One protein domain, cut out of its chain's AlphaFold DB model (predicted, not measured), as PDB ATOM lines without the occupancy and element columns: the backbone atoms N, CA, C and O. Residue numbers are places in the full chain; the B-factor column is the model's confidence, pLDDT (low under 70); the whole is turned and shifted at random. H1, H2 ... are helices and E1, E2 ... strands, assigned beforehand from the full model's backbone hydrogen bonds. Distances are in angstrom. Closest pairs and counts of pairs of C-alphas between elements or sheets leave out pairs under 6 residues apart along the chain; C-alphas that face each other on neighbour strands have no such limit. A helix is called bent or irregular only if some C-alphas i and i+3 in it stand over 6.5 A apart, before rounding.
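Overview. This is residues 156 to 216 of the 218 residues of an uncharacterized protein of Streptococcus phocae (UniProt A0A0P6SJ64). Picture a long two-stranded hairpin, E1 and E2, with one helix, H1, set obliquely over one face of it and the other face bare. The helix meets the hairpin loosely through its residues 198 to 210, while residues 211 to 216, of which 211 to 214 belong to H1, stick out at the end of the printed part. You are reading 61 residues with two named strands and one named helix, in the order E1, E2, H1; the sheet has the order E1 - E2 and is antiparallel, and the class is mixed, helices and strands. The whole is loose, with a radius of gyration of the C-alphas of 14.4 A, and only just elongated, spanning 46 by 23 by 17 A.

Along the chain. Start at Pro 156 and go on to C-alpha 159 at (93.311, 196.948, 169.769), where E1 begins; this strand takes residues 159 to 169 and is 32.4 A long from first to last C-alpha. After six residues, find C-alpha 176 at (121.762, 211.143, 168.822), the start of E2, which takes residues 176 to 188 and measures 31.8 A. Look at residue 185, where E2 bends by 53 degrees. Six residues further on, H1 begins at Ser 195 and runs through residues 195 to 214 to C-alpha 214 at (123.095, 214.160, 151.177), a length of 28.2 A.

Arrangement. Begin with E1 and E2, a hairpin of antiparallel neighbour strands whose directions stand at 164 degrees. The C-alphas of Asp 159 and Pro 188 face each other at 4.0 A, and at the other end those of Ser 169 and Pro 176 do so at 4.3 A. Between the strands, look for N 164 and O 182, within hydrogen-bond range at 2.8 A, and for N 180 and O 166 at 3.0 A. From E1, step across to H1: two pairs of their C-alphas are within 8 A, the closest being those of Val 166 and Ala 202, 6.8 A apart. E2 and H1 are near each other, with 13 pairs of C-alphas within 10 A. In H1, which is not bent, every O i to N i+4 pair is within hydrogen-bond range.

Size, cuts and confidence. The two C-alphas farthest apart are those of Pro 156 and Leu 216, the first and last printed, at 47.9 A. The printed part has no cut, and the links E1 to E2 and E2 to H1 are both short. Residues 192 to 197, of which 195 to 197 belong to H1, stand free, as do residues 211 to 216. The mean pLDDT of the printed part is 84.9, and in this predicted model residues 211 to 216 are under 70.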
ATOM      1  N   PRO A 156      88.787 194.524 178.366       79.50
ATOM      2  CA  PRO A 156      90.021 194.443 177.601       79.50
ATOM      3  C   PRO A 156      89.875 195.235 176.297       79.50
ATOM      4  O   PRO A 156      88.857 195.149 175.609       79.50
ATOM      5  N   ALA A 157      90.897 196.019 175.959       81.12
ATOM      6  CA  ALA A 157      90.968 196.647 174.649       81.12
ATOM      7  C   ALA A 157      91.144 195.556 173.583       81.12
ATOM      8  O   ALA A 157      91.950 194.645 173.759       81.12
ATOM      9  N   ALA A 158      90.392 195.641 172.485       86.88
ATOM     10  CA  ALA A 158      90.584 194.741 171.347       86.88
ATOM     11  C   ALA A 158      91.855 195.106 170.561       86.88
ATOM     12  O   ALA A 158      92.575 194.222 170.105       86.88
ATOM     13  N   ASP A 159      92.156 196.406 170.477       91.75
ATOM     14  CA  ASP A 159      93.311 196.948 169.769       91.75
ATOM     15  C   ASP A 159      93.993 198.049 170.583       91.75
ATOM     16  O   ASP A 159      93.361 198.718 171.406       91.75
ATOM     17  N   ILE A 160      95.263 198.286 170.275       89.75
ATOM     18  CA  ILE A 160      96.080 199.378 170.800       89.75
ATOM     19  C   ILE A 160      96.684 200.169 169.640       89.75
ATOM     20  O   ILE A 160      97.028 199.594 168.613       89.75
ATOM     21  N   ASN A 161      96.834 201.483 169.795       92.25
ATOM     22  CA  ASN A 161      97.714 202.243 168.908       92.25
ATOM     23  C   ASN A 161      99.142 202.073 169.409       92.25
ATOM     24  O   ASN A 161      99.401 202.272 170.598       92.25
ATOM     25  N   MET A 162     100.048 201.689 168.520       90.81
ATOM     26  CA  MET A 162     101.428 201.419 168.888       90.81
ATOM     27  C   MET A 162     102.360 202.462 168.284       90.81
ATOM     28  O   MET A 162     102.353 202.696 167.079       90.81
ATOM     29  N   TYR A 163     103.203 203.037 169.135       91.88
ATOM     30  CA  TYR A 163     104.221 204.007 168.754       91.88
ATOM     31  C   TYR A 163     105.602 203.398 168.965       91.88
ATOM     32  O   TYR A 163     105.866 202.773 169.995       91.88
ATOM     33  N   TYR A 164     106.476 203.562 167.979       91.12
ATOM     34  CA  TYR A 164     107.856 203.096 168.024       91.12
ATOM     35  C   TYR A 164     108.802 204.287 167.996       91.12
ATOM     36  O   TYR A 164     108.922 204.971 166.985       91.12
ATOM     37  N   ASN A 165     109.470 204.516 169.124       93.19
ATOM     38  CA  ASN A 165     110.483 205.551 169.267       93.19
ATOM     39  C   ASN A 165     111.860 204.961 168.958       93.19
ATOM     40  O   ASN A 165     112.290 204.006 169.608       93.19
ATOM     41  N   VAL A 166     112.544 205.527 167.965       92.69
ATOM     42  CA  VAL A 166     113.873 205.088 167.532       92.69
ATOM     43  C   VAL A 166     114.851 206.250 167.533       92.69
ATOM     44  O   VAL A 166     114.518 207.374 167.154       92.69
ATOM     45  N   GLN A 167     116.077 205.960 167.953       92.62
ATOM     46  CA  GLN A 167     117.158 206.924 168.047       92.62
ATOM     47  C   GLN A 167     118.409 206.371 167.367       92.62
ATOM     48  O   GLN A 167     118.762 205.206 167.557       92.62
ATOM     49  N   PHE A 168     119.069 207.213 166.576       90.00
ATOM     50  CA  PHE A 168     120.303 206.883 165.877       90.00
ATOM     51  C   PHE A 168     121.430 207.784 166.366       90.00
ATOM     52  O   PHE A 168     121.331 209.013 166.318       90.00
ATOM     53  N   SER A 169     122.513 207.142 166.784       90.06
ATOM     54  CA  SER A 169     123.779 207.771 167.146       90.06
ATOM     55  C   SER A 169     124.884 207.186 166.278       90.06
ATOM     56  O   SER A 169     124.747 206.093 165.717       90.06
ATOM     57  N   SER A 170     125.978 207.925 166.131       86.12
ATOM     58  CA  SER A 170     127.160 207.385 165.463       86.12
ATOM     59  C   SER A 170     127.907 206.444 166.414       86.12
ATOM     60  O   SER A 170     127.730 206.503 167.626       86.12
ATOM     61  N   MET A 171     128.770 205.581 165.879       86.00
ATOM     62  CA  MET A 171     129.624 204.738 166.727       86.00
ATOM     63  C   MET A 171     130.728 205.537 167.444       86.00
ATOM     64  O   MET A 171     131.354 205.018 168.361       86.00
ATOM     65  N   GLU A 172     130.994 206.773 167.008       88.88
ATOM     66  CA  GLU A 172     132.071 207.630 167.526       88.88
ATOM     67  C   GLU A 172     131.568 208.665 168.545       88.88
ATOM     68  O   GLU A 172     132.290 209.032 169.469       88.88
ATOM     69  N   ASP A 173     130.324 209.114 168.383       82.81
ATOM     70  CA  ASP A 173     129.606 210.021 169.273       82.81
ATOM     71  C   ASP A 173     128.229 209.424 169.580       82.81
ATOM     72  O   ASP A 173     127.384 209.280 168.687       82.81
ATOM     73  N   GLU A 174     128.020 209.089 170.854       81.56
ATOM     74  CA  GLU A 174     126.761 208.560 171.383       81.56
ATOM     75  C   GLU A 174     125.630 209.592 171.340       81.56
ATOM     76  O   GLU A 174     124.462 209.235 171.525       81.56
ATOM     77  N   LYS A 175     125.938 210.868 171.064       86.69
ATOM     78  CA  LYS A 175     124.902 211.874 170.862       86.69
ATOM     79  C   LYS A 175     124.020 211.502 169.667       86.69
ATOM     80  O   LYS A 175     124.518 211.266 168.563       86.69
ATOM     81  N   PRO A 176     122.698 211.496 169.868       85.69
ATOM     82  CA  PRO A 176     121.762 211.143 168.822       85.69
ATOM     83  C   PRO A 176     121.715 212.232 167.757       85.69
ATOM     84  O   PRO A 176     121.444 213.395 168.058       85.69
ATOM     85  N   PHE A 177     121.947 211.855 166.503       86.12
ATOM     86  CA  PHE A 177     121.799 212.768 165.366       86.12
ATOM     87  C   PHE A 177     120.395 212.701 164.751       86.12
ATOM     88  O   PHE A 177     119.996 213.616 164.036       86.12
ATOM     89  N   LEU A 178     119.639 211.635 165.032       85.88
ATOM     90  CA  LEU A 178     118.253 211.468 164.602       85.88
ATOM     91  C   LEU A 178     117.445 210.775 165.701       85.88
ATOM     92  O   LEU A 178     117.891 209.791 166.288       85.88
ATOM     93  N   SER A 179     116.242 211.281 165.957       90.69
ATOM     94  CA  SER A 179     115.267 210.682 166.864       90.69
ATOM     95  C   SER A 179     113.887 210.859 166.253       90.69
ATOM     96  O   SER A 179     113.488 211.990 165.981       90.69
ATOM     97  N   GLU A 180     113.165 209.764 166.040       88.44
ATOM     98  CA  GLU A 180     111.823 209.799 165.459       88.44
ATOM     99  C   GLU A 180     110.858 208.892 166.220       88.44
ATOM    100  O   GLU A 180     111.210 207.788 166.642       88.44
ATOM    101  N   GLU A 181     109.621 209.371 166.349       91.69
ATOM    102  CA  GLU A 181     108.474 208.565 166.747       91.69
ATOM    103  C   GLU A 181     107.730 208.107 165.492       91.69
ATOM    104  O   GLU A 181     107.338 208.922 164.653       91.69
ATOM    105  N   VAL A 182     107.514 206.802 165.368       89.38
ATOM    106  CA  VAL A 182     106.767 206.208 164.263       89.38
ATOM    107  C   VAL A 182     105.458 205.642 164.772       89.38
ATOM    108  O   VAL A 182     105.443 204.728 165.596       89.38
ATOM    109  N   ASP A 183     104.356 206.141 164.220       90.44
ATOM    110  CA  ASP A 183     103.044 205.531 164.392       90.44
ATOM    111  C   ASP A 183     102.992 204.213 163.602       90.44
ATOM    112  O   ASP A 183     103.038 204.189 162.368       90.44
ATOM    113  N   LEU A 184     102.949 203.093 164.325       88.38
ATOM    114  CA  LEU A 184     102.801 201.754 163.755       88.38
ATOM    115  C   LEU A 184     101.330 201.378 163.542       88.38
ATOM    116  O   LEU A 184     101.038 200.291 163.037       88.38
ATOM    117  N   GLY A 185     100.419 202.289 163.870       90.12
ATOM    118  CA  GLY A 185      98.991 202.161 163.694       90.12
ATOM    119  C   GLY A 185      98.317 201.372 164.807       90.12
ATOM    120  O   GLY A 185      98.900 201.003 165.831       90.12
ATOM    121  N   ARG A 186      97.030 201.121 164.576       93.56
ATOM    122  CA  ARG A 186      96.165 200.354 165.466       93.56
ATOM    123  C   ARG A 186      96.366 198.859 165.229       93.56
ATOM    124  O   ARG A 186      96.125 198.381 164.122       93.56
ATOM    125  N   VAL A 187      96.781 198.127 166.260       93.06
ATOM    126  CA  VAL A 187      97.099 196.692 166.205       93.06
ATOM    127  C   VAL A 187      96.304 195.906 167.254       93.06
ATOM    128  O   VAL A 187      96.145 196.397 168.372       93.06
ATOM    129  N   PRO A 188      95.820 194.690 166.946       93.38
ATOM    130  CA  PRO A 188      95.123 193.858 167.923       93.38
ATOM    131  C   PRO A 188      95.998 193.518 169.131       93.38
ATOM    132  O   PRO A 188      97.200 193.253 168.990       93.38
ATOM    133  N   VAL A 189      95.397 193.459 170.318       85.69
ATOM    134  CA  VAL A 189      96.090 192.998 171.528       85.69
ATOM    135  C   VAL A 189      96.532 191.541 171.343       85.69
ATOM    136  O   VAL A 189      95.756 190.693 170.911       85.69
ATOM    137  N   GLY A 190      97.801 191.259 171.655       83.69
ATOM    138  CA  GLY A 190      98.441 189.957 171.417       83.69
ATOM    139  C   GLY A 190      99.254 189.876 170.121       83.69
ATOM    140  O   GLY A 190      99.942 188.880 169.901       83.69
ATOM    141  N   THR A 191      99.231 190.918 169.283       88.94
ATOM    142  CA  THR A 191     100.140 191.028 168.132       88.94
ATOM    143  C   THR A 191     101.588 191.114 168.614       88.94
ATOM    144  O   THR A 191     101.920 191.942 169.460       88.94
ATOM    145  N   THR A 192     102.464 190.275 168.063       89.06
ATOM    146  CA  THR A 192     103.893 190.253 168.398       89.06
ATOM    147  C   THR A 192     104.718 190.953 167.328       89.06
ATOM    148  O   THR A 192     104.567 190.647 166.147       89.06
ATOM    149  N   PHE A 193     105.641 191.814 167.752       87.06
ATOM    150  CA  PHE A 193     106.669 192.404 166.896       87.06
ATOM    151  C   PHE A 193     108.011 191.759 167.203       87.06
ATOM    152  O   PHE A 193     108.384 191.598 168.366       87.06
ATOM    153  N   THR A 194     108.738 191.375 166.164       91.81
ATOM    154  CA  THR A 194     110.082 190.826 166.307       91.81
ATOM    155  C   THR A 194     111.126 191.934 166.236       91.81
ATOM    156  O   THR A 194     110.894 193.017 165.693       91.81
ATOM    157  N   SER A 195     112.332 191.645 166.728       89.06
ATOM    158  CA  SER A 195     113.480 192.536 166.539       89.06
ATOM    159  C   SER A 195     113.768 192.806 165.059       89.06
ATOM    160  O   SER A 195     114.261 193.878 164.723       89.06
ATOM    161  N   SER A 196     113.465 191.850 164.177       92.69
ATOM    162  CA  SER A 196     113.647 191.999 162.732       92.69
ATOM    163  C   SER A 196     112.679 193.027 162.145       92.69
ATOM    164  O   SER A 196     113.125 193.890 161.396       92.69
ATOM    165  N   ASP A 197     111.404 192.999 162.551       89.19
ATOM    166  CA  ASP A 197     110.382 193.948 162.074       89.19
ATOM    167  C   ASP A 197     110.736 195.391 162.463       89.19
ATOM    168  O   ASP A 197     110.632 196.322 161.663       89.19
ATOM    169  N   LEU A 198     111.196 195.577 163.705       92.06
ATOM    170  CA  LEU A 198     111.611 196.886 164.209       92.06
ATOM    171  C   LEU A 198     112.912 197.355 163.551       92.06
ATOM    172  O   LEU A 198     113.034 198.528 163.201       92.06
ATOM    173  N   LYS A 199     113.867 196.440 163.327       92.12
ATOM    174  CA  LYS A 199     115.126 196.745 162.638       92.12
ATOM    175  C   LYS A 199     114.887 197.191 161.200       92.12
ATOM    176  O   LYS A 199     115.509 198.158 160.770       92.12
ATOM    177  N   GLU A 200     114.006 196.515 160.468       92.69
ATOM    178  CA  GLU A 200     113.675 196.891 159.091       92.69
ATOM    179  C   GLU A 200     113.078 198.302 159.038       92.69
ATOM    180  O   GLU A 200     113.524 199.136 158.251       92.69
ATOM    181  N   LYS A 201     112.141 198.614 159.943       89.75
ATOM    182  CA  LYS A 201     111.571 199.964 160.060       89.75
ATOM    183  C   LYS A 201     112.622 201.013 160.418       89.75
ATOM    184  O   LYS A 201     112.665 202.062 159.783       89.75
ATOM    185  N   ALA A 202     113.486 200.729 161.390       91.25
ATOM    186  CA  ALA A 202     114.586 201.619 161.752       91.25
ATOM    187  C   ALA A 202     115.513 201.884 160.553       91.25
ATOM    188  O   ALA A 202     115.868 203.028 160.277       91.25
ATOM    189  N   GLN A 203     115.854 200.846 159.788       90.69
ATOM    190  CA  GLN A 203     116.703 200.986 158.609       90.69
ATOM    191  C   GLN A 203     116.048 201.858 157.525       90.69
ATOM    192  O   GLN A 203     116.704 202.755 157.000       90.69
ATOM    193  N   GLN A 204     114.754 201.671 157.246       89.94
ATOM    194  CA  GLN A 204     114.017 202.507 156.288       89.94
ATOM    195  C   GLN A 204     114.020 203.996 156.687       89.94
ATOM    196  O   GLN A 204     114.188 204.868 155.834       89.94
ATOM    197  N   LEU A 205     113.862 204.300 157.981       89.69
ATOM    198  CA  LEU A 205     113.901 205.677 158.496       89.69
ATOM    199  C   LEU A 205     115.292 206.293 158.364       89.69
ATOM    200  O   LEU A 205     115.422 207.453 157.967       89.69
ATOM    201  N   LEU A 206     116.325 205.508 158.673       88.75
ATOM    202  CA  LEU A 206     117.708 205.938 158.543       88.75
ATOM    203  C   LEU A 206     118.050 206.235 157.079       88.75
ATOM    204  O   LEU A 206     118.602 207.294 156.792       88.75
ATOM    205  N   GLU A 207     117.684 205.358 156.143       87.81
ATOM    206  CA  GLU A 207     117.941 205.538 154.707       87.81
ATOM    207  C   GLU A 207     117.229 206.774 154.144       87.81
ATOM    208  O   GLU A 207     117.856 207.590 153.460       87.81
ATOM    209  N   LYS A 208     115.951 206.964 154.495       85.25
ATOM    210  CA  LYS A 208     115.169 208.141 154.098       85.25
ATOM    211  C   LYS A 208     115.827 209.442 154.566       85.25
ATOM    212  O   LYS A 208     115.973 210.374 153.779       85.25
ATOM    213  N   ASN A 209     116.242 209.508 155.829       80.12
ATOM    214  CA  ASN A 209     116.835 210.719 156.399       80.12
ATOM    215  C   ASN A 209     118.296 210.936 155.968       80.12
ATOM    216  O   ASN A 209     118.731 212.077 155.822       80.12
ATOM    217  N   THR A 210     119.038 209.866 155.675       72.00
ATOM    218  CA  THR A 210     120.410 209.965 155.149       72.00
ATOM    219  C   THR A 210     120.418 210.467 153.702       72.00
ATOM    220  O   THR A 210     121.260 211.289 153.346       72.00
ATOM    221  N   GLN A 211     119.452 210.051 152.871       59.78
ATOM    222  CA  GLN A 211     119.282 210.619 151.527       59.78
ATOM    223  C   GLN A 211     118.967 212.116 151.580       59.78
ATOM    224  O   GLN A 211     119.568 212.882 150.835       59.78
ATOM    225  N   VAL A 212     118.097 212.555 152.495       56.34
ATOM    226  CA  VAL A 212     117.775 213.983 152.670       56.34
ATOM    227  C   VAL A 212     118.994 214.796 153.125       56.34
ATOM    228  O   VAL A 212     119.185 215.903 152.630       56.34
ATOM    229  N   MET A 213     119.855 214.256 153.996       53.66
ATOM    230  CA  MET A 213     121.099 214.941 154.382       53.66
ATOM    231  C   MET A 213     122.097 215.079 153.228       53.66
ATOM    232  O   MET A 213     122.751 216.113 153.125       53.66
ATOM    233  N   LEU A 214     122.206 214.084 152.342       52.41
ATOM    234  CA  LEU A 214     123.095 214.160 151.177       52.41
ATOM    235  C   LEU A 214     122.645 215.224 150.160       52.41
ATOM    236  O   LEU A 214     123.495 215.852 149.542       52.41
ATOM    237  N   PHE A 215     121.339 215.492 150.036       44.16
ATOM    238  CA  PHE A 215     120.804 216.551 149.162       44.16
ATOM    239  C   PHE A 215     120.943 217.978 149.720       44.16
ATOM    240  O   PHE A 215     120.658 218.932 149.004       44.16
ATOM    241  N   LEU A 216     121.347 218.145 150.983       42.28
ATOM    242  CA  LEU A 216     121.533 219.456 151.623       42.28
ATOM    243  C   LEU A 216     123.006 219.906 151.659       42.28
ATOM    244  O   LEU A 216     123.307 220.941 152.255       42.28
TER     245      LEU A 216